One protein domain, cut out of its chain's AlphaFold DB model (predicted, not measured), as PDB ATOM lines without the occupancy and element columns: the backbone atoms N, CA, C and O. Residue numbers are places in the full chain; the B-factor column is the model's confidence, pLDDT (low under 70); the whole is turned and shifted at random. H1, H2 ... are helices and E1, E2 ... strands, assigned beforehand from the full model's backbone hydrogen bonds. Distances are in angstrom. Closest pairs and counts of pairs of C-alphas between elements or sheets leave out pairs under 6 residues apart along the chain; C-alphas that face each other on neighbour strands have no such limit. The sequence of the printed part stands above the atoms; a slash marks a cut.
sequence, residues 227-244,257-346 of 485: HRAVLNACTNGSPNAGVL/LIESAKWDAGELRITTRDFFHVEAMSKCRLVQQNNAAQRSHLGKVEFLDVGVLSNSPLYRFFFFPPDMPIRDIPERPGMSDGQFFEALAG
ATOM      1  N   HIS A 227     223.542 324.492 308.518       78.56
ATOM      2  CA  HIS A 227     224.539 323.587 309.092       78.56
ATOM      3  C   HIS A 227     225.948 324.072 308.751       78.56
ATOM      4  O   HIS A 227     226.797 324.178 309.636       78.56
ATOM      5  N   ARG A 228     226.185 324.449 307.489       81.12
ATOM      6  CA  ARG A 228     227.458 325.048 307.059       81.12
ATOM      7  C   ARG A 228     227.737 326.378 307.755       81.12
ATOM      8  O   ARG A 228     228.865 326.589 308.189       81.12
ATOM      9  N   ALA A 229     226.722 327.218 307.945       87.25
ATOM     10  CA  ALA A 229     226.866 328.486 308.656       87.25
ATOM     11  C   ALA A 229     227.340 328.294 310.111       87.25
ATOM     12  O   ALA A 229     228.237 328.997 310.572       87.25
ATOM     13  N   VAL A 230     226.793 327.307 310.830       84.75
ATOM     14  CA  VAL A 230     227.226 326.974 312.201       84.75
ATOM     15  C   VAL A 230     228.674 326.467 312.228       84.75
ATOM     16  O   VAL A 230     229.447 326.869 313.096       84.75
ATOM     17  N   LEU A 231     229.077 325.633 311.264       80.38
ATOM     18  CA  LEU A 231     230.464 325.156 311.163       80.38
ATOM     19  C   LEU A 231     231.450 326.285 310.861       80.38
ATOM     20  O   LEU A 231     232.540 326.322 311.438       80.38
ATOM     21  N   ASN A 232     231.068 327.208 309.979       85.81
ATOM     22  CA  ASN A 232     231.845 328.413 309.716       85.81
ATOM     23  C   ASN A 232     232.029 329.208 311.011       85.81
ATOM     24  O   ASN A 232     233.154 329.579 311.337       85.81
ATOM     25  N   ALA A 233     230.960 329.373 311.799       88.25
ATOM     26  CA  ALA A 233     231.026 330.117 313.051       88.25
ATOM     27  C   ALA A 233     232.004 329.506 314.060       88.25
ATOM     28  O   ALA A 233     232.798 330.224 314.666       88.25
ATOM     29  N   CYS A 234     232.006 328.180 314.181       82.81
ATOM     30  CA  CYS A 234     232.984 327.450 314.986       82.81
ATOM     31  C   CYS A 234     234.418 327.603 314.459       82.81
ATOM     32  O   CYS A 234     235.353 327.748 315.241       82.81
ATOM     33  N   THR A 235     234.595 327.600 313.136       80.19
ATOM     34  CA  THR A 235     235.914 327.741 312.498       80.19
ATOM     35  C   THR A 235     236.503 329.123 312.703       80.19
ATOM     36  O   THR A 235     237.654 329.254 313.120       80.19
ATOM     37  N   ASN A 236     235.698 330.153 312.472       86.06
ATOM     38  CA  ASN A 236     236.119 331.536 312.610       86.06
ATOM     39  C   ASN A 236     236.266 331.947 314.083       86.06
ATOM     40  O   ASN A 236     237.188 332.682 314.413       86.06
ATOM     41  N   GLY A 237     235.430 331.421 314.984       82.12
ATOM     42  CA  GLY A 237     235.513 331.685 316.428       82.12
ATOM     43  C   GLY A 237     236.550 330.859 317.187       82.12
ATOM     44  O   GLY A 237     236.586 330.898 318.415       82.12
ATOM     45  N   SER A 238     237.370 330.086 316.481       75.69
ATOM     46  CA  SER A 238     238.435 329.288 317.069       75.69
ATOM     47  C   SER A 238     239.602 330.165 317.565       75.69
ATOM     48  O   SER A 238     240.101 330.981 316.790       75.69
ATOM     49  N   PRO A 239     240.145 329.956 318.783       59.94
ATOM     50  CA  PRO A 239     241.272 330.735 319.319       59.94
ATOM     51  C   PRO A 239     242.551 330.675 318.467       59.94
ATOM     52  O   PRO A 239     243.414 331.539 318.581       59.94
ATOM     53  N   ASN A 240     242.667 329.652 317.609       55.44
ATOM     54  CA  ASN A 240     243.777 329.434 316.675       55.44
ATOM     55  C   ASN A 240     243.328 329.535 315.210       55.44
ATOM     56  O   ASN A 240     243.911 328.877 314.340       55.44
ATOM     57  N   ALA A 241     242.283 330.320 314.946       52.44
ATOM     58  CA  ALA A 241     241.899 330.815 313.632       52.44
ATOM     59  C   ALA A 241     243.169 331.170 312.824       52.44
ATOM     60  O   ALA A 241     243.803 332.186 313.080       52.44
ATOM     61  N   GLY A 242     243.623 330.290 311.923       43.31
ATOM     62  CA  GLY A 242     244.870 330.455 311.155       43.31
ATOM     63  C   GLY A 242     245.888 329.304 311.225       43.31
ATOM     64  O   GLY A 242     246.549 329.055 310.225       43.31
ATOM     65  N   VAL A 243     245.995 328.549 312.327       37.56
ATOM     66  CA  VAL A 243     246.944 327.405 312.427       37.56
ATOM     67  C   VAL A 243     246.239 326.053 312.249       37.56
ATOM     68  O   VAL A 243     246.874 325.056 311.922       37.56
ATOM     69  N   LEU A 244     244.909 326.008 312.394       39.19
ATOM     70  CA  LEU A 244     244.149 324.750 312.476       39.19
ATOM     71  C   LEU A 244     242.978 324.637 311.482       39.19
ATOM     72  O   LEU A 244     242.127 323.769 311.635       39.19
ATOM     73  N   LEU A 257     225.273 317.845 311.376       64.06
ATOM     74  CA  LEU A 257     226.356 318.118 312.317       64.06
ATOM     75  C   LEU A 257     225.907 318.958 313.515       64.06
ATOM     76  O   LEU A 257     226.743 319.285 314.351       64.06
ATOM     77  N   ILE A 258     224.619 319.300 313.629       73.12
ATOM     78  CA  ILE A 258     224.064 319.954 314.817       73.12
ATOM     79  C   ILE A 258     223.487 318.855 315.718       73.12
ATOM     80  O   ILE A 258     222.582 318.115 315.342       73.12
ATOM     81  N   GLU A 259     224.033 318.710 316.923       74.50
ATOM     82  CA  GLU A 259     223.523 317.766 317.924       74.50
ATOM     83  C   GLU A 259     222.262 318.307 318.595       74.50
ATOM     84  O   GLU A 259     221.298 317.576 318.811       74.50
ATOM     85  N   SER A 260     222.266 319.598 318.931       77.50
ATOM     86  CA  SER A 260     221.144 320.240 319.605       77.50
ATOM     87  C   SER A 260     221.117 321.741 319.350       77.50
ATOM     88  O   SER A 260     222.165 322.383 319.391       77.50
ATOM     89  N   ALA A 261     219.915 322.292 319.189       82.12
ATOM     90  CA  ALA A 261     219.628 323.719 319.281       82.12
ATOM     91  C   ALA A 261     218.507 323.902 320.313       82.12
ATOM     92  O   ALA A 261     217.356 323.567 320.037       82.12
ATOM     93  N   LYS A 262     218.842 324.332 321.534       81.69
ATOM     94  CA  LYS A 262     217.870 324.415 322.636       81.69
ATOM     95  C   LYS A 262     218.055 325.669 323.473       81.69
ATOM     96  O   LYS A 262     219.176 326.135 323.673       81.69
ATOM     97  N   TRP A 263     216.937 326.174 323.978       77.75
ATOM     98  CA  TRP A 263     216.921 327.176 325.030       77.75
ATOM     99  C   TRP A 263     217.223 326.508 326.368       77.75
ATOM    100  O   TRP A 263     216.588 325.518 326.728       77.75
ATOM    101  N   ASP A 264     218.198 327.040 327.091       71.81
ATOM    102  CA  ASP A 264     218.596 326.566 328.411       71.81
ATOM    103  C   ASP A 264     219.004 327.763 329.272       71.81
ATOM    104  O   ASP A 264     219.822 328.577 328.851       71.81
ATOM    105  N   ALA A 265     218.397 327.905 330.453       73.88
ATOM    106  CA  ALA A 265     218.638 329.014 331.386       73.88
ATOM    107  C   ALA A 265     218.588 330.432 330.759       73.88
ATOM    108  O   ALA A 265     219.333 331.321 331.161       73.88
ATOM    109  N   GLY A 266     217.712 330.659 329.771       71.00
ATOM    110  CA  GLY A 266     217.606 331.953 329.079       71.00
ATOM    111  C   GLY A 266     218.699 332.208 328.034       71.00
ATOM    112  O   GLY A 266     218.845 333.332 327.563       71.00
ATOM    113  N   GLU A 267     219.455 331.186 327.641       78.62
ATOM    114  CA  GLU A 267     220.417 331.233 326.542       78.62
ATOM    115  C   GLU A 267     219.985 330.277 325.428       78.62
ATOM    116  O   GLU A 267     219.537 329.159 325.695       78.62
ATOM    117  N   LEU A 268     220.148 330.686 324.172       79.38
ATOM    118  CA  LEU A 268     219.995 329.795 323.027       79.38
ATOM    119  C   LEU A 268     221.359 329.173 322.726       79.38
ATOM    120  O   LEU A 268     222.338 329.885 322.496       79.38
ATOM    121  N   ARG A 269     221.433 327.840 322.758       85.75
ATOM    122  CA  ARG A 269     222.679 327.084 322.576       85.75
ATOM    123  C   ARG A 269     222.588 326.186 321.348       85.75
ATOM    124  O   ARG A 269     221.673 325.368 321.271       85.75
ATOM    125  N   ILE A 270     223.548 326.310 320.431       84.81
ATOM    126  CA  ILE A 270     223.730 325.424 319.271       84.81
ATOM    127  C   ILE A 270     225.020 324.625 319.484       84.81
ATOM    128  O   ILE A 270     226.093 325.217 319.573       84.81
ATOM    129  N   THR A 271     224.922 323.299 319.564       82.62
ATOM    130  CA  THR A 271     226.065 322.397 319.812       82.62
ATOM    131  C   THR A 271     226.300 321.494 318.607       82.62
ATOM    132  O   THR A 271     225.343 320.916 318.083       82.62
ATOM    133  N   THR A 272     227.554 321.344 318.173       75.69
ATOM    134  CA  THR A 272     227.921 320.437 317.075       75.69
ATOM    135  C   THR A 272     228.026 318.977 317.536       75.69
ATOM    136  O   THR A 272     228.396 318.707 318.676       75.69
ATOM    137  N   ARG A 273     227.694 318.028 316.647       66.19
ATOM    138  CA  ARG A 273     227.699 316.574 316.899       66.19
ATOM    139  C   ARG A 273     229.103 315.977 316.919       66.19
ATOM    140  O   ARG A 273     229.422 315.231 317.839       66.19
ATOM    141  N   ASP A 274     229.916 316.332 315.928       60.09
ATOM    142  CA  ASP A 274     231.305 315.886 315.823       60.09
ATOM    143  C   ASP A 274     232.254 316.902 316.463       60.09
ATOM    144  O   ASP A 274     231.953 318.098 316.582       60.09
ATOM    145  N   PHE A 275     233.415 316.403 316.872       56.22
ATOM    146  CA  PHE A 275     234.458 317.204 317.473       56.22
ATOM    147  C   PHE A 275     235.134 318.114 316.436       56.22
ATOM    148  O   PHE A 275     235.526 317.696 315.345       56.22
ATOM    149  N   PHE A 276     235.280 319.375 316.809       50.28
ATOM    150  CA  PHE A 276     236.010 320.418 316.112       50.28
ATOM    151  C   PHE A 276     237.455 320.461 316.663       50.28
ATOM    152  O   PHE A 276     237.653 320.109 317.822       50.28
ATOM    153  N   HIS A 277     238.437 320.914 315.864       48.22
ATOM    154  CA  HIS A 277     239.896 320.955 316.140       48.22
ATOM    155  C   HIS A 277     240.740 319.697 315.847       48.22
ATOM    156  O   HIS A 277     240.229 318.596 315.655       48.22
ATOM    157  N   VAL A 278     242.068 319.903 315.778       39.88
ATOM    158  CA  VAL A 278     243.101 318.852 315.706       39.88
ATOM    159  C   VAL A 278     242.785 317.760 316.723       39.88
ATOM    160  O   VAL A 278     242.438 318.062 317.859       39.88
ATOM    161  N   GLU A 279     242.859 316.510 316.268       44.69
ATOM    162  CA  GLU A 279     242.538 315.292 317.030       44.69
ATOM    163  C   GLU A 279     241.060 315.063 317.372       44.69
ATOM    164  O   GLU A 279     240.760 314.051 317.999       44.69
ATOM    165  N   ALA A 280     240.127 315.903 316.899       50.31
ATOM    166  CA  ALA A 280     238.697 315.693 317.122       50.31
ATOM    167  C   ALA A 280     238.393 315.521 318.626       50.31
ATOM    168  O   ALA A 280     237.743 314.565 319.035       50.31
ATOM    169  N   MET A 281     238.885 316.452 319.452       55.22
ATOM    170  CA  MET A 281     238.782 316.340 320.911       55.22
ATOM    171  C   MET A 281     237.678 317.191 321.543       55.22
ATOM    172  O   MET A 281     237.324 316.909 322.679       55.22
ATOM    173  N   SER A 282     237.119 318.198 320.850       64.00
ATOM    174  CA  SER A 282     236.218 319.175 321.485       64.00
ATOM    175  C   SER A 282     234.945 319.494 320.707       64.00
ATOM    176  O   SER A 282     234.992 319.792 319.516       64.00
ATOM    177  N   LYS A 283     233.786 319.519 321.375       75.12
ATOM    178  CA  LYS A 283     232.540 320.027 320.768       75.12
ATOM    179  C   LYS A 283     232.554 321.553 320.695       75.12
ATOM    180  O   LYS A 283     232.936 322.213 321.661       75.12
ATOM    181  N   CYS A 284     232.076 322.112 319.586       81.19
ATOM    182  CA  CYS A 284     231.813 323.543 319.481       81.19
ATOM    183  C   CYS A 284     230.393 323.849 319.964       81.19
ATOM    184  O   CYS A 284     229.425 323.203 319.549       81.19
ATOM    185  N   ARG A 285     230.263 324.858 320.824       86.19
ATOM    186  CA  ARG A 285     228.986 325.356 321.331       86.19
ATOM    187  C   ARG A 285     228.883 326.859 321.101       86.19
ATOM    188  O   ARG A 285     229.644 327.637 321.663       86.19
ATOM    189  N   LEU A 286     227.913 327.265 320.288       88.19
ATOM    190  CA  LEU A 286     227.539 328.664 320.094       88.19
ATOM    191  C   LEU A 286     226.478 329.024 321.130       88.19
ATOM    192  O   LEU A 286     225.470 328.325 321.245       88.19
ATOM    193  N   VAL A 287     226.688 330.106 321.872       85.88
ATOM    194  CA  VAL A 287     225.785 330.550 322.937       85.88
ATOM    195  C   VAL A 287     225.381 331.994 322.684       85.88
ATOM    196  O   VAL A 287     226.224 332.886 322.760       85.88
ATOM    197  N   GLN A 288     224.093 332.230 322.442       84.62
ATOM    198  CA  GLN A 288     223.494 333.563 322.504       84.62
ATOM    199  C   GLN A 288     222.809 333.738 323.857       84.62
ATOM    200  O   GLN A 288     221.961 332.934 324.245       84.62
ATOM    201  N   GLN A 289     223.149 334.809 324.570       70.25
ATOM    202  CA  GLN A 289     222.483 335.161 325.821       70.25
ATOM    203  C   GLN A 289     221.284 336.065 325.521       70.25
ATOM    204  O   GLN A 289     221.426 337.042 324.794       70.25
ATOM    205  N   ASN A 290     220.117 335.783 326.111       54.28
ATOM    206  CA  ASN A 290     218.924 336.641 325.997       54.28
ATOM    207  C   ASN A 290     219.002 337.888 326.899       54.28
ATOM    208  O   ASN A 290     218.009 338.579 327.119       54.28
ATOM    209  N   ASN A 291     220.168 338.154 327.493       50.78
ATOM    210  CA  ASN A 291     220.338 339.274 328.397       50.78
ATOM    211  C   ASN A 291     220.669 340.528 327.586       50.78
ATOM    212  O   ASN A 291     221.719 340.613 326.957       50.78
ATOM    213  N   ALA A 292     219.760 341.498 327.633       40.97
ATOM    214  CA  ALA A 292     219.795 342.784 326.941       40.97
ATOM    215  C   ALA A 292     220.954 343.722 327.349       40.97
ATOM    216  O   ALA A 292     220.922 344.903 327.020       40.97
ATOM    217  N   ALA A 293     221.994 343.226 328.028       43.44
ATOM    218  CA  ALA A 293     223.291 343.892 328.053       43.44
ATOM    219  C   ALA A 293     223.963 343.639 326.694       43.44
ATOM    220  O   ALA A 293     224.777 342.728 326.546       43.44
ATOM    221  N   GLN A 294     223.516 344.390 325.686       50.56
ATOM    222  CA  GLN A 294     223.929 344.269 324.293       50.56
ATOM    223  C   GLN A 294     225.440 344.490 324.183       50.56
ATOM    224  O   GLN A 294     225.971 345.602 324.282       50.56
ATOM    225  N   ARG A 295     226.150 343.377 324.037       54.69
ATOM    226  CA  ARG A 295     227.562 343.366 323.675       54.69
ATOM    227  C   ARG A 295     227.666 343.681 322.183       54.69
ATOM    228  O   ARG A 295     226.735 343.417 321.430       54.69
ATOM    229  N   SER A 296     228.818 344.155 321.731       61.91
ATOM    230  CA  SER A 296     229.156 344.356 320.311       61.91
ATOM    231  C   SER A 296     229.140 343.083 319.449       61.91
ATOM    232  O   SER A 296     229.494 343.120 318.276       61.91
ATOM    233  N   HIS A 297     228.754 341.944 320.021       74.94
ATOM    234  CA  HIS A 297     228.803 340.623 319.421       74.94
ATOM    235  C   HIS A 297     227.565 339.800 319.800       74.94
ATOM    236  O   HIS A 297     226.979 339.969 320.867       74.94
ATOM    237  N   LEU A 298     227.206 338.854 318.932       80.19
ATOM    238  CA  LEU A 298     226.006 338.011 318.993       80.19
ATOM    239  C   LEU A 298     225.942 337.115 320.240       80.19
ATOM    240  O   LEU A 298     224.863 336.694 320.659       80.19
ATOM    241  N   GLY A 299     227.101 336.768 320.797       82.62
ATOM    242  CA  GLY A 299     227.227 335.838 321.912       82.62
ATOM    243  C   GLY A 299     228.656 335.327 322.063       82.62
ATOM    244  O   GLY A 299     229.612 336.056 321.821       82.62
ATOM    245  N   LYS A 300     228.829 334.058 322.420       84.69
ATOM    246  CA  LYS A 300     230.154 333.435 322.551       84.69
ATOM    247  C   LYS A 300     230.235 332.094 321.833       84.69
ATOM    248  O   LYS A 300     229.240 331.379 321.715       84.69
ATOM    249  N   VAL A 301     231.437 331.762 321.383       83.62
ATOM    250  CA  VAL A 301     231.832 330.421 320.941       83.62
ATOM    251  C   VAL A 301     232.571 329.754 322.090       83.62
ATOM    252  O   VAL A 301     233.447 330.372 322.685       83.62
ATOM    253  N   GLU A 302     232.208 328.519 322.416       82.62
ATOM    254  CA  GLU A 302     232.827 327.710 323.464       82.62
ATOM    255  C   GLU A 302     233.298 326.374 322.886       82.62
ATOM    256  O   GLU A 302     232.573 325.733 322.122       82.62
ATOM    257  N   PHE A 303     234.483 325.928 323.298       77.12
ATOM    258  CA  PHE A 303     235.006 324.601 322.972       77.12
ATOM    259  C   PHE A 303     235.024 323.747 324.241       77.12
ATOM    260  O   PHE A 303     235.721 324.062 325.205       77.12
ATOM    261  N   LEU A 304     234.190 322.708 324.264       65.94
ATOM    262  CA  LEU A 304     234.035 321.790 325.396       65.94
ATOM    263  C   LEU A 304     235.127 320.714 325.311       65.94
ATOM    264  O   LEU A 304     235.458 320.310 324.208       65.94
ATOM    265  N   ASP A 305     235.665 320.247 326.440       57.72
ATOM    266  CA  ASP A 305     236.577 319.081 326.577       57.72
ATOM    267  C   ASP A 305     238.101 319.331 326.607       57.72
ATOM    268  O   ASP A 305     238.862 318.411 326.905       57.72
ATOM    269  N   VAL A 306     238.573 320.571 326.462       49.84
ATOM    270  CA  VAL A 306     239.891 320.969 326.994       49.84
ATOM    271  C   VAL A 306     239.662 321.563 328.382       49.84
ATOM    272  O   VAL A 306     238.782 322.399 328.538       49.84
ATOM    273  N   GLY A 307     240.406 321.142 329.411       43.75
ATOM    274  CA  GLY A 307     240.213 321.535 330.827       43.75
ATOM    275  C   GLY A 307     240.270 323.043 331.150       43.75
ATOM    276  O   GLY A 307     240.275 323.421 332.317       43.75
ATOM    277  N   VAL A 308     240.297 323.899 330.130       49.09
ATOM    278  CA  VAL A 308     240.108 325.343 330.175       49.09
ATOM    279  C   VAL A 308     238.993 325.684 329.184       49.09
ATOM    280  O   VAL A 308     239.172 325.520 327.979       49.09
ATOM    281  N   LEU A 309     237.853 326.181 329.673       51.66
ATOM    282  CA  LEU A 309     236.825 326.768 328.811       51.66
ATOM    283  C   LEU A 309     237.436 327.968 328.080       51.66
ATOM    284  O   LEU A 309     237.558 329.051 328.650       51.66
ATOM    285  N   SER A 310     237.830 327.776 326.824       60.56
ATOM    286  CA  SER A 310     238.141 328.895 325.945       60.56
ATOM    287  C   SER A 310     236.828 329.415 325.378       60.56
ATOM    288  O   SER A 310     236.080 328.667 324.741       60.56
ATOM    289  N   ASN A 311     236.531 330.682 325.662       71.00
ATOM    290  CA  ASN A 311     235.439 331.395 325.027       71.00
ATOM    291  C   ASN A 311     235.991 332.499 324.123       71.00
ATOM    292  O   ASN A 311     237.047 333.077 324.373       71.00
ATOM    293  N   SER A 312     235.297 332.759 323.024       75.31
ATOM    294  CA  SER A 312     235.596 333.873 322.123       75.31
ATOM    295  C   SER A 312     234.298 334.586 321.758       75.31
ATOM    296  O   SER A 312     233.256 333.923 321.692       75.31
ATOM    297  N   PRO A 313     234.313 335.914 321.549       81.06
ATOM    298  CA  PRO A 313     233.149 336.631 321.047       81.06
ATOM    299  C   PRO A 313     232.648 336.008 319.742       81.06
ATOM    300  O   PRO A 313     233.437 335.691 318.859       81.06
ATOM    301  N   LEU A 314     231.338 335.820 319.619       86.12
ATOM    302  CA  LEU A 314     230.696 335.331 318.405       86.12
ATOM    303  C   LEU A 314     230.167 336.521 317.615       86.12
ATOM    304  O   LEU A 314     229.203 337.153 318.035       86.12
ATOM    305  N   TYR A 315     230.749 336.805 316.457       89.31
ATOM    306  CA  TYR A 315     230.241 337.842 315.562       89.31
ATOM    307  C   TYR A 315     229.405 337.244 314.434       89.31
ATOM    308  O   TYR A 315     229.611 336.106 314.015       89.31
ATOM    309  N   ARG A 316     228.474 338.026 313.881       90.62
ATOM    310  CA  ARG A 316     227.612 337.570 312.776       90.62
ATOM    311  C   ARG A 316     228.407 337.187 311.522       90.62
ATOM    312  O   ARG A 316     228.035 336.247 310.826       90.62
ATOM    313  N   PHE A 317     229.528 337.859 311.254       92.81
ATOM    314  CA  PHE A 317     230.363 337.545 310.090       92.81
ATOM    315  C   PHE A 317     231.067 336.181 310.202       92.81
ATOM    316  O   PHE A 317     231.473 335.620 309.190       92.81
ATOM    317  N   PHE A 318     231.143 335.590 311.401       92.12
ATOM    318  CA  PHE A 318     231.719 334.257 311.583       92.12
ATOM    319  C   PHE A 318     230.918 333.164 310.867       92.12
ATOM    320  O   PHE A 318     231.462 332.106 310.580       92.12
ATOM    321  N   PHE A 319     229.644 333.395 310.547       91.50
ATOM    322  CA  PHE A 319     228.791 332.403 309.887       91.50
ATOM    323  C   PHE A 319     229.065 332.259 308.377       91.50
ATOM    324  O   PHE A 319     228.486 331.389 307.722       91.50
ATOM    325  N   PHE A 320     229.968 333.068 307.817       92.25
ATOM    326  CA  PHE A 320     230.370 333.023 306.410       92.25
ATOM    327  C   PHE A 320     231.618 332.150 306.196       92.25
ATOM    328  O   PHE A 320     232.401 331.969 307.132       92.25
ATOM    329  N   PRO A 321     231.826 331.593 304.984       89.56
ATOM    330  CA  PRO A 321     232.991 330.759 304.701       89.56
ATOM    331  C   PRO A 321     234.312 331.466 305.060       89.56
ATOM    332  O   PRO A 321     234.470 332.638 304.719       89.56
ATOM    333  N   PRO A 322     235.265 330.784 305.720       86.06
ATOM    334  CA  PRO A 322     236.547 331.361 306.139       86.06
ATOM    335  C   PRO A 322     237.325 332.106 305.046       86.06
ATOM    336  O   PRO A 322     237.912 333.161 305.282       86.06
ATOM    337  N   ASP A 323     237.335 331.556 303.836       86.75
ATOM    338  CA  ASP A 323     238.043 332.063 302.663       86.75
ATOM    339  C   ASP A 323     237.238 333.092 301.860       86.75
ATOM    340  O   ASP A 323     237.774 333.690 300.925       86.75
ATOM    341  N   MET A 324     235.979 333.342 302.234       90.62
ATOM    342  CA  MET A 324     235.138 334.336 301.579       90.62
ATOM    343  C   MET A 324     235.778 335.726 301.702       90.62
ATOM    344  O   MET A 324     236.100 336.154 302.820       90.62
ATOM    345  N   PRO A 325     235.944 336.460 300.588       95.06
ATOM    346  CA  PRO A 325     236.352 337.852 300.643       95.06
ATOM    347  C   PRO A 325     235.350 338.676 301.454       95.06
ATOM    348  O   PRO A 325     234.145 338.594 301.216       95.06
ATOM    349  N   ILE A 326     235.824 339.521 302.374       95.00
ATOM    350  CA  ILE A 326     234.937 340.331 303.228       95.00
ATOM    351  C   ILE A 326     234.024 341.245 302.405       95.00
ATOM    352  O   ILE A 326     232.892 341.486 302.803       95.00
ATOM    353  N   ARG A 327     234.477 341.680 301.222       94.06
ATOM    354  CA  ARG A 327     233.707 342.496 300.270       94.06
ATOM    355  C   ARG A 327     232.477 341.793 299.695       94.06
ATOM    356  O   ARG A 327     231.511 342.460 299.339       94.06
ATOM    357  N   ASP A 328     232.510 340.466 299.626       93.31
ATOM    358  CA  ASP A 328     231.432 339.666 299.040       93.31
ATOM    359  C   ASP A 328     230.330 339.378 300.066       93.31
ATOM    360  O   ASP A 328     229.268 338.859 299.714       93.31
ATOM    361  N   ILE A 329     230.562 339.712 301.341       91.94
ATOM    362  CA  ILE A 329     229.573 339.534 302.398       91.94
ATOM    363  C   ILE A 329     228.365 340.441 302.097       91.94
ATOM    364  O   ILE A 329     228.541 341.646 301.857       91.94
ATOM    365  N   PRO A 330     227.135 339.894 302.081       91.38
ATOM    366  CA  PRO A 330     225.928 340.685 301.926       91.38
ATOM    367  C   PRO A 330     225.752 341.620 303.124       91.38
ATOM    368  O   PRO A 330     226.001 341.248 304.271       91.38
ATOM    369  N   GLU A 331     225.293 342.840 302.862       89.56
ATOM    370  CA  GLU A 331     225.066 343.857 303.888       89.56
ATOM    371  C   GLU A 331     223.585 343.954 304.224       89.56
ATOM    372  O   GLU A 331     222.740 344.087 303.338       89.56
ATOM    373  N   ARG A 332     223.267 343.952 305.519       87.62
ATOM    374  CA  ARG A 332     221.906 344.198 305.998       87.62
ATOM    375  C   ARG A 332     221.918 345.033 307.279       87.62
ATOM    376  O   ARG A 332     221.878 344.485 308.384       87.62
ATOM    377  N   PRO A 333     221.995 346.368 307.146       83.62
ATOM    378  CA  PRO A 333     221.942 347.276 308.285       83.62
ATOM    379  C   PRO A 333     220.658 347.079 309.109       83.62
ATOM    380  O   PRO A 333     219.598 346.778 308.562       83.62
ATOM    381  N   GLY A 334     220.743 347.255 310.429       77.88
ATOM    382  CA  GLY A 334     219.575 347.232 311.322       77.88
ATOM    383  C   GLY A 334     218.996 345.848 311.643       77.88
ATOM    384  O   GLY A 334     217.982 345.762 312.332       77.88
ATOM    385  N   MET A 335     219.618 344.757 311.185       82.00
ATOM    386  CA  MET A 335     219.238 343.407 311.611       82.00
ATOM    387  C   MET A 335     219.522 343.209 313.107       82.00
ATOM    388  O   MET A 335     220.606 343.570 313.576       82.00
ATOM    389  N   SER A 336     218.580 342.608 313.844       80.31
ATOM    390  CA  SER A 336     218.775 342.296 315.262       80.31
ATOM    391  C   SER A 336     219.470 340.951 315.478       80.31
ATOM    392  O   SER A 336     219.259 339.987 314.740       80.31
ATOM    393  N   ASP A 337     220.270 340.881 316.541       78.75
ATOM    394  CA  ASP A 337     221.004 339.679 316.948       78.75
ATOM    395  C   ASP A 337     220.078 338.496 317.237       78.75
ATOM    396  O   ASP A 337     220.319 337.376 316.780       78.75
ATOM    397  N   GLY A 338     218.977 338.745 317.952       78.06
ATOM    398  CA  GLY A 338     217.987 337.716 318.277       78.06
ATOM    399  C   GLY A 338     217.364 337.094 317.027       78.06
ATOM    400  O   GLY A 338     217.344 335.875 316.889       78.06
ATOM    401  N   GLN A 339     216.926 337.917 316.064       79.94
ATOM    402  CA  GLN A 339     216.334 337.414 314.817       79.94
ATOM    403  C   GLN A 339     217.327 336.583 314.001       79.94
ATOM    404  O   GLN A 339     216.952 335.546 313.453       79.94
ATOM    405  N   PHE A 340     218.581 337.030 313.927       85.50
ATOM    406  CA  PHE A 340     219.628 336.336 313.187       85.50
ATOM    407  C   PHE A 340     219.927 334.954 313.784       85.50
ATOM    408  O   PHE A 340     219.927 333.949 313.070       85.50
ATOM    409  N   PHE A 341     220.124 334.874 315.102       83.62
ATOM    410  CA  PHE A 341     220.493 333.617 315.751       83.62
ATOM    411  C   PHE A 341     219.316 332.643 315.893       83.62
ATOM    412  O   PHE A 341     219.502 331.442 315.723       83.62
ATOM    413  N   GLU A 342     218.089 333.127 316.120       82.62
ATOM    414  CA  GLU A 342     216.894 332.269 316.147       82.62
ATOM    415  C   GLU A 342     216.628 331.600 314.787       82.62
ATOM    416  O   GLU A 342     216.222 330.434 314.744       82.62
ATOM    417  N   ALA A 343     216.897 332.300 313.678       83.94
ATOM    418  CA  ALA A 343     216.854 331.719 312.335       83.94
ATOM    419  C   ALA A 343     217.906 330.606 312.166       83.94
ATOM    420  O   ALA A 343     217.602 329.527 311.653       83.94
ATOM    421  N   LEU A 344     219.128 330.825 312.664       84.31
ATOM    422  CA  LEU A 344     220.211 329.834 312.637       84.31
ATOM    423  C   LEU A 344     219.989 328.650 313.587       84.31
ATOM    424  O   LEU A 344     220.467 327.553 313.318       84.31
ATOM    425  N   ALA A 345     219.236 328.828 314.670       82.56
ATOM    426  CA  ALA A 345     218.821 327.736 315.549       82.56
ATOM    427  C   ALA A 345     217.624 326.941 314.992       82.56
ATOM    428  O   ALA A 345     217.305 325.868 315.498       82.56
ATOM    429  N   GLY A 346     216.956 327.435 313.942       81.62
ATOM    430  CA  GLY A 346     215.711 326.865 313.419       81.62
ATOM    431  C   GLY A 346     214.479 327.128 314.292       81.62
ATOM    432  O   GLY A 346     213.438 326.524 314.054       81.62
TER     433      GLY A 346
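Overview. This is residues 227 to 244 and 257 to 346 of the 485 residues of the protein "Putative Lipoprotein" of Mameliella alba (UniProt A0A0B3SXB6). A strongly twisted wall of five antiparallel strands, E1 to E5, has two helices, H1 and H3, over one face, with no named helix over the other face. H1 crosses the strands and H3 runs slantwise; the short helix H2 packs on H1, and residues 320 to 336 make a wide loop from H2 to H3. The printed part has 108 residues, with three named helices and five named strands in the order H1 E1 E2 E3 E4 E5 H2 H3; the sheet's order is E1 - E2 - E3 - E4 - E5. The class is mixed, helices and strands, and the whole is compact, with a radius of gyration of the C-alphas of 13.5 A and spans of 40 by 36 by 23 A.

Arrangement. H1, residues 227 to 236, comes first, before E1, residues 258 to 264, E2, residues 267 to 272, E3, residues 283 to 289, E4, residues 299 to 304, and E5, residues 310 to 314. These strands form a meander, each the antiparallel neighbour of the one before, and each successive two are a hairpin. Within hydrogen-bond range are N 262 and O 269 of E1 and E2, 3.0 A, N 286 and O 270 of E3 and E2, 2.8 A, N 285 and O 302 of E3 and E4, 2.8 A, and N 301 and O 312 of E4 and E5, 2.8 A. H1 is on the sheet at a height of 8.2 A, only just over E2 and E3 with 3 C-alphas falling on each, and runs across the strands, at 83 degrees to E2 on the local plane. Its closest C-alphas to E3 are those of Cys 234 and Cys 284, 6.1 A. H2, residues 316 to 319, is not on the sheet but touches H1, closest at the C-alphas of Ala 233 and Phe 318, 4.4 A. H3, residues 337 to 345, is on the same face as H1, at a height of 9.5 A, over E3 and only just over E2, on which 3 of its C-alphas fall. It runs slantwise to the strands, at 36 degrees to E3 on the local plane. H1 and H3 are close but not clearly touching, with the C-alphas of Val 230 and Leu 344 closest at 7.6 A. In H1 and H3 every O i to N i+4 pair is within hydrogen-bond range; H2 is too short for such a pair.

Along the chain. H1 is 14.5 A long from C-alpha 227 at (224.539, 323.587, 309.092). E1 is 16.1 A, E2 16.2 A, E3 18.9 A, E4 16.0 A and E5 12.4 A long. H3 is 12.2 A long and ends at C-alpha 345, (218.821, 327.736, 315.549).

Size, cuts and confidence. The C-alphas of Glu 279 and Gly 334 are farthest apart, 39.7 A. Residues 245 to 256 are not printed, and C-alphas 244 and 257 are 19.0 A apart across the cut. The link from H2 to H3 is long, with 17 residues. The mean pLDDT of the printed part is 74.3, and residues 239 to 244, 257, 273 to 282, 290 to 296 and 304 to 310 are under 70.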